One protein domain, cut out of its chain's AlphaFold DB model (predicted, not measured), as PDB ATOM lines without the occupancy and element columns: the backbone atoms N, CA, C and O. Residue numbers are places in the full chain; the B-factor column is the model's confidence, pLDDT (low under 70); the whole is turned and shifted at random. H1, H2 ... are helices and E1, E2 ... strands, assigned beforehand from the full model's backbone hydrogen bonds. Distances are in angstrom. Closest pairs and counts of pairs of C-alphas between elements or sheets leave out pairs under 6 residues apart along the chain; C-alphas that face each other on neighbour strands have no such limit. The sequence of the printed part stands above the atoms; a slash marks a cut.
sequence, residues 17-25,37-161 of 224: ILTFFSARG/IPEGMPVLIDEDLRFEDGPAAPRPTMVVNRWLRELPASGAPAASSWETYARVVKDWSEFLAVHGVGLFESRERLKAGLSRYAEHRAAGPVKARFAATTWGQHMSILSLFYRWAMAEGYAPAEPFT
ATOM      1  N   ILE A  17     230.394 253.081 149.158       92.56
ATOM      2  CA  ILE A  17     231.160 251.843 149.211       92.56
ATOM      3  C   ILE A  17     231.942 251.848 150.523       92.56
ATOM      4  O   ILE A  17     232.623 252.818 150.836       92.56
ATOM      5  N   LEU A  18     231.845 250.770 151.303       94.50
ATOM      6  CA  LEU A  18     232.654 250.570 152.506       94.50
ATOM      7  C   LEU A  18     233.691 249.484 152.239       94.50
ATOM      8  O   LEU A  18     233.333 248.325 152.029       94.50
ATOM      9  N   THR A  19     234.965 249.855 152.286       94.19
ATOM     10  CA  THR A  19     236.100 248.935 152.172       94.19
ATOM     11  C   THR A  19     236.963 249.003 153.427       94.19
ATOM     12  O   THR A  19     236.793 249.879 154.274       94.19
ATOM     13  N   PHE A  20     237.907 248.073 153.559       94.44
ATOM     14  CA  PHE A  20     238.872 248.064 154.654       94.44
ATOM     15  C   PHE A  20     240.273 248.154 154.074       94.44
ATOM     16  O   PHE A  20     240.617 247.421 153.146       94.44
ATOM     17  N   PHE A  21     241.063 249.083 154.600       93.56
ATOM     18  CA  PHE A  21     242.425 249.306 154.153       93.56
ATOM     19  C   PHE A  21     243.284 248.069 154.409       93.56
ATOM     20  O   PHE A  21     243.244 247.486 155.495       93.56
ATOM     21  N   SER A  22     244.114 247.717 153.430       92.75
ATOM     22  CA  SER A  22     245.243 246.828 153.653       92.75
ATOM     23  C   SER A  22     246.461 247.323 152.900       92.75
ATOM     24  O   SER A  22     246.355 247.591 151.711       92.75
ATOM     25  N   ALA A  23     247.627 247.393 153.551       92.19
ATOM     26  CA  ALA A  23     248.868 247.797 152.889       92.19
ATOM     27  C   ALA A  23     249.497 246.660 152.063       92.19
ATOM     28  O   ALA A  23     250.649 246.758 151.634       92.19
ATOM     29  N   ARG A  24     248.799 245.536 151.872       92.62
ATOM     30  CA  ARG A  24     249.316 244.420 151.082       92.62
ATOM     31  C   ARG A  24     249.554 244.870 149.637       92.62
ATOM     32  O   ARG A  24     248.632 245.306 148.960       92.62
ATOM     33  N   GLY A  25     250.791 244.714 149.165       90.62
ATOM     34  CA  GLY A  25     251.186 245.109 147.812       90.62
ATOM     35  C   GLY A  25     251.515 246.595 147.652       90.62
ATOM     36  O   GLY A  25     251.653 247.040 146.515       90.62
ATOM     37  N   ILE A  37     248.589 253.970 157.567       89.31
ATOM     38  CA  ILE A  37     247.176 253.707 157.852       89.31
ATOM     39  C   ILE A  37     247.090 252.332 158.533       89.31
ATOM     40  O   ILE A  37     247.662 251.374 158.011       89.31
ATOM     41  N   PRO A  38     246.404 252.203 159.685       90.31
ATOM     42  CA  PRO A  38     246.225 250.908 160.334       90.31
ATOM     43  C   PRO A  38     245.553 249.883 159.409       90.31
ATOM     44  O   PRO A  38     244.584 250.205 158.719       90.31
ATOM     45  N   GLU A  39     246.035 248.637 159.415       92.00
ATOM     46  CA  GLU A  39     245.372 247.533 158.708       92.00
ATOM     47  C   GLU A  39     243.929 247.381 159.211       92.00
ATOM     48  O   GLU A  39     243.661 247.457 160.412       92.00
ATOM     49  N   GLY A  40     242.991 247.180 158.288       91.06
ATOM     50  CA  GLY A  40     241.568 247.105 158.606       91.06
ATOM     51  C   GLY A  40     240.908 248.458 158.890       91.06
ATOM     52  O   GLY A  40     239.740 248.474 159.274       91.06
ATOM     53  N   MET A  41     241.599 249.592 158.704       95.38
ATOM     54  CA  MET A  41     240.974 250.916 158.799       95.38
ATOM     55  C   MET A  41     239.846 251.030 157.761       95.38
ATOM     56  O   MET A  41     240.113 250.851 156.569       95.38
ATOM     57  N   PRO A  42     238.596 251.311 158.162       95.88
ATOM     58  CA  PRO A  42     237.508 251.440 157.208       95.88
ATOM     59  C   PRO A  42     237.686 252.680 156.331       95.88
ATOM     60  O   PRO A  42     238.088 253.741 156.809       95.88
ATOM     61  N   VAL A  43     237.344 252.540 155.056       94.50
ATOM     62  CA  VAL A  43     237.364 253.613 154.063       94.50
ATOM     63  C   VAL A  43     236.007 253.640 153.380       94.50
ATOM     64  O   VAL A  43     235.541 252.627 152.857       94.50
ATOM     65  N   LEU A  44     235.357 254.794 153.420       94.50
ATOM     66  CA  LEU A  44     234.130 255.064 152.691       94.50
ATOM     67  C   LEU A  44     234.503 255.728 151.364       94.50
ATOM     68  O   LEU A  44     235.377 256.594 151.328       94.50
ATOM     69  N   ILE A  45     233.865 255.328 150.272       92.19
ATOM     70  CA  ILE A  45     234.113 255.875 148.936       92.19
ATOM     71  C   ILE A  45     232.756 256.106 148.281       92.19
ATOM     72  O   ILE A  45     231.908 255.216 148.303       92.19
ATOM     73  N   ASP A  46     232.528 257.294 147.726       90.31
ATOM     74  CA  ASP A  46     231.316 257.546 146.944       90.31
ATOM     75  C   ASP A  46     231.323 256.667 145.685       90.31
ATOM     76  O   ASP A  46     232.383 256.378 145.133       90.31
ATOM     77  N   GLU A  47     230.160 256.239 145.195       87.75
ATOM     78  CA  GLU A  47     230.099 255.352 144.022       87.75
ATOM     79  C   GLU A  47     230.726 255.925 142.742       87.75
ATOM     80  O   GLU A  47     231.183 255.167 141.889       87.75
ATOM     81  N   ASP A  48     230.798 257.250 142.609       88.38
ATOM     82  CA  ASP A  48     231.482 257.903 141.488       88.38
ATOM     83  C   ASP A  48     233.010 257.981 141.667       88.38
ATOM     84  O   ASP A  48     233.703 258.533 140.812       88.38
ATOM     85  N   LEU A  49     233.533 257.417 142.763       88.50
ATOM     86  CA  LEU A  49     234.944 257.366 143.143       88.50
ATOM     87  C   LEU A  49     235.599 258.748 143.282       88.50
ATOM     88  O   LEU A  49     236.827 258.864 143.272       88.50
ATOM     89  N   ARG A  50     234.796 259.809 143.418       87.62
ATOM     90  CA  ARG A  50     235.295 261.175 143.573       87.62
ATOM     91  C   ARG A  50     235.464 261.516 145.044       87.62
ATOM     92  O   ARG A  50     234.585 261.280 145.863       87.62
ATOM     93  N   PHE A  51     236.587 262.148 145.359       86.44
ATOM     94  CA  PHE A  51     236.893 262.615 146.711       86.44
ATOM     95  C   PHE A  51     236.554 264.095 146.923       86.44
ATOM     96  O   PHE A  51     236.312 264.524 148.051       86.44
ATOM     97  N   GLU A  52     236.504 264.878 145.843       89.00
ATOM     98  CA  GLU A  52     236.312 266.328 145.879       89.00
ATOM     99  C   GLU A  52     235.414 266.787 144.717       89.00
ATOM    100  O   GLU A  52     235.441 266.230 143.609       89.00
ATOM    101  N   ASP A  53     234.616 267.827 144.964       85.69
ATOM    102  CA  ASP A  53     233.776 268.466 143.938       85.69
ATOM    103  C   ASP A  53     234.448 269.670 143.269       85.69
ATOM    104  O   ASP A  53     233.937 270.210 142.289       85.69
ATOM    105  N   GLY A  54     235.627 270.050 143.753       84.62
ATOM    106  CA  GLY A  54     236.458 271.116 143.220       84.62
ATOM    107  C   GLY A  54     237.627 271.411 144.160       84.62
ATOM    108  O   GLY A  54     237.702 270.823 145.242       84.62
ATOM    109  N   PRO A  55     238.528 272.329 143.777       82.38
ATOM    110  CA  PRO A  55     239.652 272.719 144.618       82.38
ATOM    111  C   PRO A  55     239.174 273.168 146.004       82.38
ATOM    112  O   PRO A  55     238.327 274.055 146.107       82.38
ATOM    113  N   ALA A  56     239.719 272.552 147.056       80.50
ATOM    114  CA  ALA A  56     239.370 272.821 148.455       80.50
ATOM    115  C   ALA A  56     237.897 272.551 148.838       80.50
ATOM    116  O   ALA A  56     237.425 273.048 149.860       80.50
ATOM    117  N   ALA A  57     237.183 271.728 148.064       84.88
ATOM    118  CA  ALA A  57     235.826 271.278 148.371       84.88
ATOM    119  C   ALA A  57     235.805 269.754 148.600       84.88
ATOM    120  O   ALA A  57     235.343 269.005 147.728       84.88
ATOM    121  N   PRO A  58     236.325 269.272 149.752       88.75
ATOM    122  CA  PRO A  58     236.295 267.854 150.076       88.75
ATOM    123  C   PRO A  58     234.855 267.383 150.241       88.75
ATOM    124  O   PRO A  58     234.032 268.041 150.884       88.75
ATOM    125  N   ARG A  59     234.551 266.211 149.688       91.75
ATOM    126  CA  ARG A  59     233.231 265.607 149.846       91.75
ATOM    127  C   ARG A  59     232.993 265.122 151.272       91.75
ATOM    128  O   ARG A  59     233.951 264.816 151.989       91.75
ATOM    129  N   PRO A  60     231.723 264.960 151.689       93.31
ATOM    130  CA  PRO A  60     231.403 264.473 153.026       93.31
ATOM    131  C   PRO A  60     232.115 263.169 153.397       93.31
ATOM    132  O   PRO A  60     232.636 263.037 154.501       93.31
ATOM    133  N   THR A  61     232.220 262.245 152.447       93.88
ATOM    134  CA  THR A  61     232.890 260.954 152.613       93.88
ATOM    135  C   THR A  61     234.383 261.094 152.950       93.88
ATOM    136  O   THR A  61     234.891 260.369 153.808       93.88
ATOM    137  N   MET A  62     235.078 262.092 152.391       93.62
ATOM    138  CA  MET A  62     236.471 262.393 152.751       93.62
ATOM    139  C   MET A  62     236.615 262.874 154.192       93.62
ATOM    140  O   MET A  62     237.539 262.466 154.900       93.62
ATOM    141  N   VAL A  63     235.678 263.701 154.649       94.88
ATOM    142  CA  VAL A  63     235.645 264.176 156.036       94.88
ATOM    143  C   VAL A  63     235.390 263.013 157.000       94.88
ATOM    144  O   VAL A  63     236.051 262.913 158.034       94.88
ATOM    145  N   VAL A  64     234.496 262.084 156.645       96.00
ATOM    146  CA  VAL A  64     234.262 260.863 157.434       96.00
ATOM    147  C   VAL A  64     235.528 260.009 157.520       96.00
ATOM    148  O   VAL A  64     235.900 259.583 158.611       96.00
ATOM    149  N   ASN A  65     236.228 259.796 156.405       95.19
ATOM    150  CA  ASN A  65     237.477 259.028 156.395       95.19
ATOM    151  C   ASN A  65     238.564 259.666 157.262       95.19
ATOM    152  O   ASN A  65     239.316 258.956 157.932       95.19
ATOM    153  N   ARG A  66     238.639 261.002 157.284       95.06
ATOM    154  CA  ARG A  66     239.545 261.722 158.183       95.06
ATOM    155  C   ARG A  66     239.217 261.425 159.646       95.06
ATOM    156  O   ARG A  66     240.102 260.996 160.377       95.06
ATOM    157  N   TRP A  67     237.948 261.540 160.036       95.38
ATOM    158  CA  TRP A  67     237.514 261.216 161.396       95.38
ATOM    159  C   TRP A  67     237.836 259.774 161.804       95.38
ATOM    160  O   TRP A  67     238.360 259.535 162.891       95.38
ATOM    161  N   LEU A  68     237.554 258.800 160.931       94.56
ATOM    162  CA  LEU A  68     237.807 257.382 161.205       94.56
ATOM    163  C   LEU A  68     239.288 257.112 161.495       94.56
ATOM    164  O   LEU A  68     239.609 256.367 162.420       94.56
ATOM    165  N   ARG A  69     240.193 257.775 160.764       93.00
ATOM    166  CA  ARG A  69     241.645 257.664 160.966       93.00
ATOM    167  C   ARG A  69     242.121 258.231 162.304       93.00
ATOM    168  O   ARG A  69     243.191 257.843 162.764       93.00
ATOM    169  N   GLU A  70     241.342 259.102 162.936       92.88
ATOM    170  CA  GLU A  70     241.660 259.705 164.236       92.88
ATOM    171  C   GLU A  70     241.111 258.889 165.424       92.88
ATOM    172  O   GLU A  70     241.553 259.071 166.563       92.88
ATOM    173  N   LEU A  71     240.196 257.940 165.181       89.62
ATOM    174  CA  LEU A  71     239.617 257.074 166.218       89.62
ATOM    175  C   LEU A  71     240.641 256.286 167.054       89.62
ATOM    176  O   LEU A  71     240.445 256.224 168.275       89.62
ATOM    177  N   PRO A  72     241.726 255.719 166.480       86.81
ATOM    178  CA  PRO A  72     242.724 254.984 167.256       86.81
ATOM    179  C   PRO A  72     243.359 255.827 168.369       86.81
ATOM    180  O   PRO A  72     243.608 255.316 169.459       86.81
ATOM    181  N   ALA A  73     243.574 257.120 168.114       83.81
ATOM    182  CA  ALA A  73     244.131 258.066 169.080       83.81
ATOM    183  C   ALA A  73     243.060 258.693 169.996       83.81
ATOM    184  O   ALA A  73     243.386 259.228 171.052       83.81
ATOM    185  N   SER A  74     241.779 258.599 169.622       76.31
ATOM    186  CA  SER A  74     240.659 259.306 170.265       76.31
ATOM    187  C   SER A  74     239.756 258.402 171.115       76.31
ATOM    188  O   SER A  74     238.572 258.685 171.308       76.31
ATOM    189  N   GLY A  75     240.303 257.301 171.641       71.56
ATOM    190  CA  GLY A  75     239.612 256.447 172.615       71.56
ATOM    191  C   GLY A  75     238.840 255.256 172.039       71.56
ATOM    192  O   GLY A  75     238.116 254.599 172.786       71.56
ATOM    193  N   ALA A  76     239.000 254.932 170.753       80.00
ATOM    194  CA  ALA A  76     238.493 253.695 170.161       80.00
ATOM    195  C   ALA A  76     239.638 252.952 169.450       80.00
ATOM    196  O   ALA A  76     239.761 253.067 168.239       80.00
ATOM    197  N   PRO A  77     240.494 252.192 170.159       81.62
ATOM    198  CA  PRO A  77     241.671 251.556 169.553       81.62
ATOM    199  C   PRO A  77     241.372 250.242 168.809       81.62
ATOM    200  O   PRO A  77     242.246 249.716 168.129       81.62
ATOM    201  N   ALA A  78     240.170 249.677 168.952       85.69
ATOM    202  CA  ALA A  78     239.827 248.373 168.386       85.69
ATOM    203  C   ALA A  78     239.271 248.478 166.957       85.69
ATOM    204  O   ALA A  78     238.353 249.259 166.703       85.69
ATOM    205  N   ALA A  79     239.739 247.606 166.059       86.38
ATOM    206  CA  ALA A  79     239.291 247.559 164.663       86.38
ATOM    207  C   ALA A  79     237.776 247.324 164.509       86.38
ATOM    208  O   ALA A  79     237.124 247.963 163.683       86.38
ATOM    209  N   SER A  80     237.186 246.480 165.360       87.25
ATOM    210  CA  SER A  80     235.737 246.238 165.383       87.25
ATOM    211  C   SER A  80     234.927 247.487 165.753       87.25
ATOM    212  O   SER A  80     233.811 247.681 165.260       87.25
ATOM    213  N   SER A  81     235.492 248.374 166.577       89.88
ATOM    214  CA  SER A  81     234.892 249.675 166.872       89.88
ATOM    215  C   SER A  81     234.933 250.583 165.645       89.88
ATOM    216  O   SER A  81     233.916 251.199 165.335       89.88
ATOM    217  N   TRP A  82     236.053 250.633 164.912       94.06
ATOM    218  CA  TRP A  82     236.160 251.437 163.685       94.06
ATOM    219  C   TRP A  82     235.133 251.001 162.651       94.06
ATOM    220  O   TRP A  82     234.401 251.833 162.121       94.06
ATOM    221  N   GLU A  83     235.029 249.694 162.413       94.38
ATOM    222  CA  GLU A  83     234.039 249.121 161.507       94.38
ATOM    223  C   GLU A  83     232.615 249.518 161.902       94.38
ATOM    224  O   GLU A  83     231.838 249.985 161.070       94.38
ATOM    225  N   THR A  84     232.274 249.367 163.184       94.94
ATOM    226  CA  THR A  84     230.947 249.734 163.692       94.94
ATOM    227  C   THR A  84     230.664 251.219 163.460       94.94
ATOM    228  O   THR A  84     229.573 251.584 163.022       94.94
ATOM    229  N   TYR A  85     231.647 252.083 163.716       95.06
ATOM    230  CA  TYR A  85     231.509 253.530 163.557       95.06
ATOM    231  C   TYR A  85     231.329 253.899 162.082       95.06
ATOM    232  O   TYR A  85     230.423 254.663 161.747       95.06
ATOM    233  N   ALA A  86     232.125 253.296 161.198       96.44
ATOM    234  CA  ALA A  86     232.026 253.473 159.756       96.44
ATOM    235  C   ALA A  86     230.657 253.037 159.218       96.44
ATOM    236  O   ALA A  86     230.020 253.799 158.493       96.44
ATOM    237  N   ARG A  87     230.152 251.865 159.629       96.25
ATOM    238  CA  ARG A  87     228.812 251.376 159.246       96.25
ATOM    239  C   ARG A  87     227.705 252.321 159.706       96.25
ATOM    240  O   ARG A  87     226.803 252.616 158.935       96.25
ATOM    241  N   VAL A  88     227.785 252.838 160.932       96.81
ATOM    242  CA  VAL A  88     226.789 253.783 161.462       96.81
ATOM    243  C   VAL A  88     226.766 255.086 160.663       96.81
ATOM    244  O   VAL A  88     225.687 255.561 160.309       96.81
ATOM    245  N   VAL A  89     227.935 255.670 160.382       96.75
ATOM    246  CA  VAL A  89     228.017 256.927 159.623       96.75
ATOM    247  C   VAL A  89     227.615 256.712 158.165       96.75
ATOM    248  O   VAL A  89     226.902 257.549 157.616       96.75
ATOM    249  N   LYS A  90     227.985 255.578 157.563       95.81
ATOM    250  CA  LYS A  90     227.522 255.158 156.236       95.81
ATOM    251  C   LYS A  90     225.994 255.083 156.177       95.81
ATOM    252  O   LYS A  90     225.386 255.802 155.393       95.81
ATOM    253  N   ASP A  91     225.382 254.284 157.053       95.81
ATOM    254  CA  ASP A  91     223.927 254.102 157.131       95.81
ATOM    255  C   ASP A  91     223.190 255.435 157.309       95.81
ATOM    256  O   ASP A  91     222.104 255.641 156.766       95.81
ATOM    257  N   TRP A  92     223.750 256.333 158.120       96.56
ATOM    258  CA  TRP A  92     223.203 257.668 158.329       96.56
ATOM    259  C   TRP A  92     223.324 258.545 157.080       96.56
ATOM    260  O   TRP A  92     222.344 259.175 156.685       96.56
ATOM    261  N   SER A  93     224.493 258.549 156.440       95.25
ATOM    262  CA  SER A  93     224.766 259.343 155.236       95.25
ATOM    263  C   SER A  93     223.867 258.919 154.080       95.25
ATOM    264  O   SER A  93     223.219 259.765 153.472       95.25
ATOM    265  N   GLU A  94     223.738 257.612 153.841       94.44
ATOM    266  CA  GLU A  94     222.846 257.059 152.818       94.44
ATOM    267  C   GLU A  94     221.379 257.373 153.121       94.44
ATOM    268  O   GLU A  94     220.620 257.756 152.229       94.44
ATOM    269  N   PHE A  95     220.968 257.283 154.389       94.75
ATOM    270  CA  PHE A  95     219.605 257.642 154.765       94.75
ATOM    271  C   PHE A  95     219.307 259.122 154.506       94.75
ATOM    272  O   PHE A  95     218.243 259.450 153.977       94.75
ATOM    273  N   LEU A  96     220.220 260.024 154.872       95.12
ATOM    274  CA  LEU A  96     220.070 261.455 154.610       95.12
ATOM    275  C   LEU A  96     220.030 261.753 153.105       95.12
ATOM    276  O   LEU A  96     219.147 262.485 152.650       95.12
ATOM    277  N   ALA A  97     220.925 261.131 152.340       92.88
ATOM    278  CA  ALA A  97     221.031 261.233 150.889       92.88
ATOM    279  C   ALA A  97     219.724 260.866 150.167       92.88
ATOM    280  O   ALA A  97     219.243 261.633 149.329       92.88
ATOM    281  N   VAL A  98     219.087 259.751 150.550       93.12
ATOM    282  CA  VAL A  98     217.771 259.331 150.021       93.12
ATOM    283  C   VAL A  98     216.687 260.390 150.257       93.12
ATOM    284  O   VAL A  98     215.748 260.517 149.473       93.12
ATOM    285  N   HIS A  99     216.822 261.191 151.313       92.38
ATOM    286  CA  HIS A  99     215.888 262.263 151.656       92.38
ATOM    287  C   HIS A  99     216.352 263.652 151.191       92.38
ATOM    288  O   HIS A  99     215.744 264.657 151.569       92.38
ATOM    289  N   GLY A 100     217.412 263.728 150.380       92.50
ATOM    290  CA  GLY A 100     217.951 264.981 149.854       92.50
ATOM    291  C   GLY A 100     218.538 265.898 150.931       92.50
ATOM    292  O   GLY A 100     218.440 267.123 150.832       92.50
ATOM    293  N   VAL A 101     219.088 265.327 152.001       94.06
ATOM    294  CA  VAL A 101     219.766 266.062 153.073       94.06
ATOM    295  C   VAL A 101     221.258 265.748 153.007       94.06
ATOM    296  O   VAL A 101     221.648 264.587 152.964       94.06
ATOM    297  N   GLY A 102     222.099 266.783 152.985       93.06
ATOM    298  CA  GLY A 102     223.550 266.614 153.062       93.06
ATOM    299  C   GLY A 102     224.007 266.271 154.480       93.06
ATOM    300  O   GLY A 102     223.379 266.681 155.457       93.06
ATOM    301  N   LEU A 103     225.130 265.559 154.608       94.94
ATOM    302  CA  LEU A 103     225.676 265.149 155.910       94.94
ATOM    303  C   LEU A 103     226.023 266.343 156.821       94.94
ATOM    304  O   LEU A 103     225.891 266.233 158.038       94.94
ATOM    305  N   PHE A 104     226.411 267.480 156.236       95.31
ATOM    306  CA  PHE A 104     226.808 268.711 156.935       95.31
ATOM    307  C   PHE A 104     225.887 269.904 156.635       95.31
ATOM    308  O   PHE A 104     226.332 271.047 156.589       95.31
ATOM    309  N   GLU A 105     224.601 269.650 156.398       93.94
ATOM    310  CA  GLU A 105     223.614 270.724 156.221       93.94
ATOM    311  C   GLU A 105     223.315 271.478 157.538       93.94
ATOM    312  O   GLU A 105     223.806 271.147 158.618       93.94
ATOM    313  N   SER A 106     222.478 272.505 157.445       94.56
ATOM    314  CA  SER A 106     221.872 273.246 158.536       94.56
ATOM    315  C   SER A 106     221.214 272.329 159.561       94.56
ATOM    316  O   SER A 106     220.703 271.232 159.285       94.56
ATOM    317  N   ARG A 107     221.162 272.844 160.788       93.69
ATOM    318  CA  ARG A 107     220.558 272.168 161.932       93.69
ATOM    319  C   ARG A 107     219.111 271.762 161.664       93.69
ATOM    320  O   ARG A 107     218.697 270.676 162.065       93.69
ATOM    321  N   GLU A 108     218.334 272.624 161.021       94.19
ATOM    322  CA  GLU A 108     216.915 272.415 160.731       94.19
ATOM    323  C   GLU A 108     216.726 271.207 159.816       94.19
ATOM    324  O   GLU A 108     215.928 270.315 160.126       94.19
ATOM    325  N   ARG A 109     217.504 271.132 158.729       95.44
ATOM    326  CA  ARG A 109     217.437 270.008 157.791       95.44
ATOM    327  C   ARG A 109     217.933 268.715 158.419       95.44
ATOM    328  O   ARG A 109     217.266 267.687 158.287       95.44
ATOM    329  N   LEU A 110     219.043 268.766 159.153       95.06
ATOM    330  CA  LEU A 110     219.577 267.605 159.862       95.06
ATOM    331  C   LEU A 110     218.588 267.075 160.914       95.06
ATOM    332  O   LEU A 110     218.392 265.865 161.030       95.06
ATOM    333  N   LYS A 111     217.894 267.959 161.640       94.19
ATOM    334  CA  LYS A 111     216.871 267.574 162.625       94.19
ATOM    335  C   LYS A 111     215.623 266.973 161.966       94.19
ATOM    336  O   LYS A 111     215.050 266.015 162.497       94.19
ATOM    337  N   ALA A 112     215.208 267.493 160.811       93.19
ATOM    338  CA  ALA A 112     214.131 266.902 160.018       93.19
ATOM    339  C   ALA A 112     214.512 265.494 159.520       93.19
ATOM    340  O   ALA A 112     213.720 264.558 159.665       93.19
ATOM    341  N   GLY A 113     215.744 265.322 159.027       95.31
ATOM    342  CA  GLY A 113     216.313 264.021 158.669       95.31
ATOM    343  C   GLY A 113     216.341 263.050 159.851       95.31
ATOM    344  O   GLY A 113     215.878 261.917 159.728       95.31
ATOM    345  N   LEU A 114     216.783 263.508 161.028       95.31
ATOM    346  CA  LEU A 114     216.828 262.692 162.245       95.31
ATOM    347  C   LEU A 114     215.432 262.231 162.679       95.31
ATOM    348  O   LEU A 114     215.266 261.082 163.081       95.31
ATOM    349  N   SER A 115     214.428 263.102 162.573       92.69
ATOM    350  CA  SER A 115     213.039 262.762 162.906       92.69
ATOM    351  C   SER A 115     212.514 261.636 162.008       92.69
ATOM    352  O   SER A 115     211.985 260.645 162.509       92.69
ATOM    353  N   ARG A 116     212.757 261.728 160.692       94.62
ATOM    354  CA  ARG A 116     212.399 260.669 159.729       94.62
ATOM    355  C   ARG A 116     213.184 259.383 159.966       94.62
ATOM    356  O   ARG A 116     212.625 258.294 159.878       94.62
ATOM    357  N   TYR A 117     214.467 259.489 160.302       95.44
ATOM    358  CA  TYR A 117     215.302 258.330 160.613       95.44
ATOM    359  C   TYR A 117     214.820 257.605 161.867       95.44
ATOM    360  O   TYR A 117     214.748 256.377 161.887       95.44
ATOM    361  N   ALA A 118     214.434 258.357 162.898       93.38
ATOM    362  CA  ALA A 118     213.879 257.802 164.121       93.38
ATOM    363  C   ALA A 118     212.576 257.038 163.852       93.38
ATOM    364  O   ALA A 118     212.426 255.925 164.358       93.38
ATOM    365  N   GLU A 119     211.679 257.595 163.032       93.50
ATOM    366  CA  GLU A 119     210.444 256.934 162.598       93.50
ATOM    367  C   GLU A 119     210.741 255.672 161.777       93.50
ATOM    368  O   GLU A 119     210.255 254.590 162.109       93.50
ATOM    369  N   HIS A 120     211.620 255.769 160.776       92.94
ATOM    370  CA  HIS A 120     212.030 254.642 159.940       92.94
ATOM    371  C   HIS A 120     212.601 253.483 160.772       92.94
ATOM    372  O   HIS A 120     212.188 252.334 160.614       92.94
ATOM    373  N   ARG A 121     213.493 253.778 161.726       94.19
ATOM    374  CA  ARG A 121     214.112 252.779 162.611       94.19
ATOM    375  C   ARG A 121     213.201 252.342 163.770       94.19
ATOM    376  O   ARG A 121     213.548 251.402 164.482       94.19
ATOM    377  N   ALA A 122     212.071 253.008 164.021       89.69
ATOM    378  CA  ALA A 122     211.080 252.602 165.029       89.69
ATOM    379  C   ALA A 122     209.953 251.752 164.430       89.69
ATOM    380  O   ALA A 122     209.653 250.671 164.931       89.69
ATOM    381  N   ALA A 123     209.326 252.263 163.371       89.75
ATOM    382  CA  ALA A 123     208.052 251.788 162.849       89.75
ATOM    383  C   ALA A 123     208.114 251.367 161.374       89.75
ATOM    384  O   ALA A 123     207.159 250.757 160.889       89.75
ATOM    385  N   GLY A 124     209.232 251.615 160.681       89.00
ATOM    386  CA  GLY A 124     209.441 251.213 159.289       89.00
ATOM    387  C   GLY A 124     209.439 249.691 159.073       89.00
ATOM    388  O   GLY A 124     209.040 248.927 159.957       89.00
ATOM    389  N   PRO A 125     209.877 249.205 157.900       91.75
ATOM    390  CA  PRO A 125     209.932 247.773 157.611       91.75
ATOM    391  C   PRO A 125     210.704 247.004 158.686       91.75
ATOM    392  O   PRO A 125     211.716 247.492 159.182       91.75
ATOM    393  N   VAL A 126     210.265 245.788 159.031       86.12
ATOM    394  CA  VAL A 126     210.833 245.002 160.150       86.12
ATOM    395  C   VAL A 126     212.358 244.888 160.067       86.12
ATOM    396  O   VAL A 126     213.034 245.083 161.070       86.12
ATOM    397  N   LYS A 127     212.902 244.673 158.862       89.94
ATOM    398  CA  LYS A 127     214.352 244.565 158.618       89.94
ATOM    399  C   LYS A 127     215.140 245.847 158.921       89.94
ATOM    400  O   LYS A 127     216.339 245.775 159.147       89.94
ATOM    401  N   ALA A 128     214.488 247.005 158.908       87.56
ATOM    402  CA  ALA A 128     215.115 248.295 159.169       87.56
ATOM    403  C   ALA A 128     214.988 248.739 160.634       87.56
ATOM    404  O   ALA A 128     215.679 249.674 161.046       87.56
ATOM    405  N   ARG A 129     214.110 248.101 161.422       92.94
ATOM    406  CA  ARG A 129     213.843 248.496 162.808       92.94
ATOM    407  C   ARG A 129     215.039 248.200 163.701       92.94
ATOM    408  O   ARG A 129     215.649 247.140 163.622       92.94
ATOM    409  N   PHE A 130     215.318 249.127 164.608       91.69
ATOM    410  CA  PHE A 130     216.361 248.971 165.611       91.69
ATOM    411  C   PHE A 130     215.782 248.719 166.993       91.69
ATOM    412  O   PHE A 130     214.853 249.403 167.441       91.69
ATOM    413  N   ALA A 131     216.420 247.789 167.705       90.44
ATOM    414  CA  ALA A 131     216.312 247.706 169.151       90.44
ATOM    415  C   ALA A 131     216.799 249.017 169.796       90.44
ATOM    416  O   ALA A 131     217.605 249.761 169.226       90.44
ATOM    417  N   ALA A 132     216.322 249.306 171.009       85.12
ATOM    418  CA  ALA A 132     216.676 250.535 171.720       85.12
ATOM    419  C   ALA A 132     218.193 250.676 171.949       85.12
ATOM    420  O   ALA A 132     218.722 251.782 171.843       85.12
ATOM    421  N   THR A 133     218.888 249.562 172.195       86.12
ATOM    422  CA  THR A 133     220.344 249.506 172.383       86.12
ATOM    423  C   THR A 133     221.104 249.869 171.108       86.12
ATOM    424  O   THR A 133     221.941 250.767 171.145       86.12
ATOM    425  N   THR A 134     220.758 249.259 169.969       91.38
ATOM    426  CA  THR A 134     221.343 249.577 168.653       91.38
ATOM    427  C   THR A 134     221.116 251.040 168.287       91.38
ATOM    428  O   THR A 134     222.040 251.742 167.886       91.38
ATOM    429  N   TRP A 135     219.898 251.544 168.502       92.81
ATOM    430  CA  TRP A 135     219.590 252.955 168.286       92.81
ATOM    431  C   TRP A 135     220.429 253.877 169.184       92.81
ATOM    432  O   TRP A 135     220.994 254.858 168.705       92.81
ATOM    433  N   GLY A 136     220.554 253.560 170.477       89.69
ATOM    434  CA  GLY A 136     221.384 254.330 171.404       89.69
ATOM    435  C   GLY A 136     222.858 254.357 170.990       89.69
ATOM    436  O   GLY A 136     223.488 255.415 171.046       89.69
ATOM    437  N   GLN A 137     223.386 253.227 170.514       93.19
ATOM    438  CA  GLN A 137     224.743 253.134 169.978       93.19
ATOM    439  C   GLN A 137     224.918 254.025 168.740       93.19
ATOM    440  O   GLN A 137     225.842 254.837 168.720       93.19
ATOM    441  N   HIS A 138     223.995 253.958 167.770       95.25
ATOM    442  CA  HIS A 138     224.000 254.842 166.597       95.25
ATOM    443  C   HIS A 138     224.033 256.318 167.008       95.25
ATOM    444  O   HIS A 138     224.890 257.070 166.550       95.25
ATOM    445  N   MET A 139     223.141 256.738 167.910       94.81
ATOM    446  CA  MET A 139     223.083 258.133 168.358       94.81
ATOM    447  C   MET A 139     224.364 258.567 169.074       94.81
ATOM    448  O   MET A 139     224.800 259.701 168.910       94.81
ATOM    449  N   SER A 140     224.990 257.674 169.840       91.94
ATOM    450  CA  SER A 140     226.232 257.973 170.563       91.94
ATOM    451  C   SER A 140     227.409 258.174 169.604       91.94
ATOM    452  O   SER A 140     228.168 259.132 169.754       91.94
ATOM    453  N   ILE A 141     227.522 257.315 168.588       94.38
ATOM    454  CA  ILE A 141     228.542 257.404 167.535       94.38
ATOM    455  C   ILE A 141     228.339 258.670 166.699       94.38
ATOM    456  O   ILE A 141     229.281 259.439 166.523       94.38
ATOM    457  N   LEU A 142     227.111 258.951 166.257       96.12
ATOM    458  CA  LEU A 142     226.816 260.169 165.499       96.12
ATOM    459  C   LEU A 142     227.056 261.436 166.335       96.12
ATOM    460  O   LEU A 142     227.566 262.422 165.812       96.12
ATOM    461  N   SER A 143     226.759 261.424 167.639       93.06
ATOM    462  CA  SER A 143     227.115 262.528 168.540       93.06
ATOM    463  C   SER A 143     228.627 262.728 168.670       93.06
ATOM    464  O   SER A 143     229.072 263.853 168.878       93.06
ATOM    465  N   LEU A 144     229.441 261.671 168.616       93.62
ATOM    466  CA  LEU A 144     230.903 261.801 168.595       93.62
ATOM    467  C   LEU A 144     231.372 262.397 167.264       93.62
ATOM    468  O   LEU A 144     232.103 263.382 167.277       93.62
ATOM    469  N   PHE A 145     230.880 261.851 166.153       95.81
ATOM    470  CA  PHE A 145     231.204 262.305 164.805       95.81
ATOM    471  C   PHE A 145     230.881 263.786 164.589       95.81
ATOM    472  O   PHE A 145     231.766 264.557 164.236       95.81
ATOM    473  N   TYR A 146     229.643 264.217 164.851       95.69
ATOM    474  CA  TYR A 146     229.256 265.611 164.616       95.69
ATOM    475  C   TYR A 146     229.982 266.590 165.538       95.69
ATOM    476  O   TYR A 146     230.327 267.679 165.099       95.69
ATOM    477  N   ARG A 147     230.260 266.219 166.794       93.56
ATOM    478  CA  ARG A 147     231.049 267.083 167.687       93.56
ATOM    479  C   ARG A 147     232.474 267.270 167.186       93.56
ATOM    480  O   ARG A 147     232.968 268.389 167.229       93.56
ATOM    481  N   TRP A 148     233.101 266.197 166.709       95.38
ATOM    482  CA  TRP A 148     234.401 266.281 166.054       95.38
ATOM    483  C   TRP A 148     234.322 267.148 164.789       95.38
ATOM    484  O   TRP A 148     235.069 268.109 164.663       95.38
ATOM    485  N   ALA A 149     233.345 266.900 163.914       95.44
ATOM    486  CA  ALA A 149     233.202 267.629 162.656       95.44
ATOM    487  C   ALA A 149     232.941 269.126 162.879       95.44
ATOM    488  O   ALA A 149     233.417 269.955 162.112       95.44
ATOM    489  N   MET A 150     232.206 269.487 163.934       95.25
ATOM    490  CA  MET A 150     232.018 270.881 164.335       95.25
ATOM    491  C   MET A 150     233.306 271.504 164.886       95.25
ATOM    492  O   MET A 150     233.600 272.649 164.560       95.25
ATOM    493  N   ALA A 151     234.067 270.775 165.710       94.44
ATOM    494  CA  ALA A 151     235.329 271.265 166.267       94.44
ATOM    495  C   ALA A 151     236.378 271.536 165.174       94.44
ATOM    496  O   ALA A 151     237.086 272.535 165.246       94.44
ATOM    497  N   GLU A 152     236.407 270.700 164.136       94.31
ATOM    498  CA  GLU A 152     237.271 270.855 162.958       94.31
ATOM    499  C   GLU A 152     236.697 271.823 161.898       94.31
ATOM    500  O   GLU A 152     237.312 272.048 160.858       94.31
ATOM    501  N   GLY A 153     235.511 272.402 162.129       93.62
ATOM    502  CA  GLY A 153     234.888 273.385 161.233       93.62
ATOM    503  C   GLY A 153     234.211 272.814 159.979       93.62
ATOM    504  O   GLY A 153     233.795 273.580 159.114       93.62
ATOM    505  N   TYR A 154     234.054 271.493 159.870       93.50
ATOM    506  CA  TYR A 154     233.376 270.832 158.747       93.50
ATOM    507  C   TYR A 154     231.850 270.903 158.821       93.50
ATOM    508  O   TYR A 154     231.179 270.967 157.792       93.50
ATOM    509  N   ALA A 155     231.292 270.842 160.032       93.56
ATOM    510  CA  ALA A 155     229.851 270.832 160.244       93.56
ATOM    511  C   ALA A 155     229.389 272.145 160.893       93.56
ATOM    512  O   ALA A 155     229.916 272.517 161.943       93.56
ATOM    513  N   PRO A 156     228.359 272.821 160.350       90.06
ATOM    514  CA  PRO A 156     227.810 274.026 160.970       90.06
ATOM    515  C   PRO A 156     226.979 273.704 162.222       90.06
ATOM    516  O   PRO A 156     226.804 274.553 163.095       90.06
ATOM    517  N   ALA A 157     226.434 272.485 162.317       88.88
ATOM    518  CA  ALA A 157     225.610 272.046 163.434       88.88
ATOM    519  C   ALA A 157     225.524 270.516 163.545       88.88
ATOM    520  O   ALA A 157     225.791 269.780 162.597       88.88
ATOM    521  N   GLU A 158     225.055 270.046 164.703       90.56
ATOM    522  CA  GLU A 158     224.660 268.656 164.943       90.56
ATOM    523  C   GLU A 158     223.120 268.512 165.013       90.56
ATOM    524  O   GLU A 158     222.432 269.438 165.462       90.56
ATOM    525  N   PRO A 159     222.543 267.350 164.641       87.19
ATOM    526  CA  PRO A 159     221.087 267.133 164.651       87.19
ATOM    527  C   PRO A 159     220.479 266.991 166.058       87.19
ATOM    528  O   PRO A 159     219.260 266.860 166.199       87.19
ATOM    529  N   PHE A 160     221.302 266.970 167.109       88.38
ATOM    530  CA  PHE A 160     220.903 266.538 168.446       88.38
ATOM    531  C   PHE A 160     220.513 267.690 169.373       88.38
ATOM    532  O   PHE A 160     221.060 268.794 169.332       88.38
ATOM    533  N   THR A 161     219.582 267.398 170.280       83.06
ATOM    534  CA  THR A 161     219.269 268.252 171.428       83.06
ATOM    535  C   THR A 161     219.753 267.556 172.693       83.06
ATOM    536  O   THR A 161     219.477 266.376 172.902       83.06
TER     537      THR A 161
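What this domain is: This is residues 17 to 25 and 37 to 161 of the 224 residues of an uncharacterized protein of Actinoplanes sp. NBRC 14428 (UniProt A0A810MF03). Two helices, H1 and H2, run side by side as a hairpin; H4 crosses them on one side, while a small two-stranded ribbon of E1 and E2 covers the other. H3 runs alongside H4, loosely set, near the last part of H2. The printed part has 134 residues with three named strands and four named helices, in the order E1, E2, E3, H1, H2, H3, H4, and its class is mostly helix. The sheet's order is E1 - E2, antiparallel. The whole is compact, with a radius of gyration of the C-alphas of 14.9 A and spans of 46 by 33 by 28 A.

Where its parts are: E1 is residues 17 to 20, 10.2 A long, beginning at C-alpha 17 at (231.160, 251.843, 149.211). E2 is residues 42 to 46, 13.5 A, and E3 is residues 52 to 54, 5.5 A. H1, residues 60 to 70, measures 15.9 A. H2, residues 79 to 98, measures 28.6 A from C-alpha 79 at (239.291, 247.559, 164.663). H3, residues 107 to 123, measures 23.9 A. H4, residues 132 to 151, measures 28.4 A and ends at C-alpha 151 at (235.329, 271.265, 166.267).

How they stand to each other: E1 and E2 are antiparallel at 155 degrees, with N 17 and O 45 at 2.8 A and N 43 and O 19 at 2.8 A, within hydrogen-bond range. The closest C-alphas of E2 and H1 are those of Val 43 and Asn 65, 5.9 A apart; those of E2 and H2 are Pro 42 and Glu 83, 6.0 A. E3 pairs with no named strand, but its residues 52 to 54 pair antiparallel with residues 57 to 58. H1 and H2 touch as a helical hairpin, at a shallow tilt of 16 degrees, opposite ways; their closest C-alphas are those of Leu 68 and Trp 82, 6.6 A. H4 touches H2 with residues 138 to 142 alone, about perpendicular at 85 degrees, closest at the C-alphas of Val 88 and His 138, 5.9 A. H4 touches H1 with residues 145 to 149 alone, also at 85 degrees, closest at the C-alphas of Trp 67 and Phe 145, 7.3 A. H3 is close to H4 but not clearly touching, at a shallow tilt of 15 degrees, opposite ways, with the C-alphas of Arg 121 and Trp 135 closest at 7.9 A. H3 is likewise close to H2 but not clearly touching, about perpendicular at 76 degrees, with the C-alphas of Leu 96 and Gly 113 closest at 6.1 A. H1 and H3 are apart. In H1, H2, H3 and H4 every O i to N i+4 pair is within hydrogen-bond range.

The domain as a whole: The two C-alphas farthest apart are those of Gly 25 and Ala 123, 46.2 A. Residues 26 to 36 are not printed, and C-alphas 25 and 37 are 13.8 A apart across this cut. Of the links that are printed whole, none is long. The mean pLDDT of the printed part is 91.7, and no printed residue is under 70.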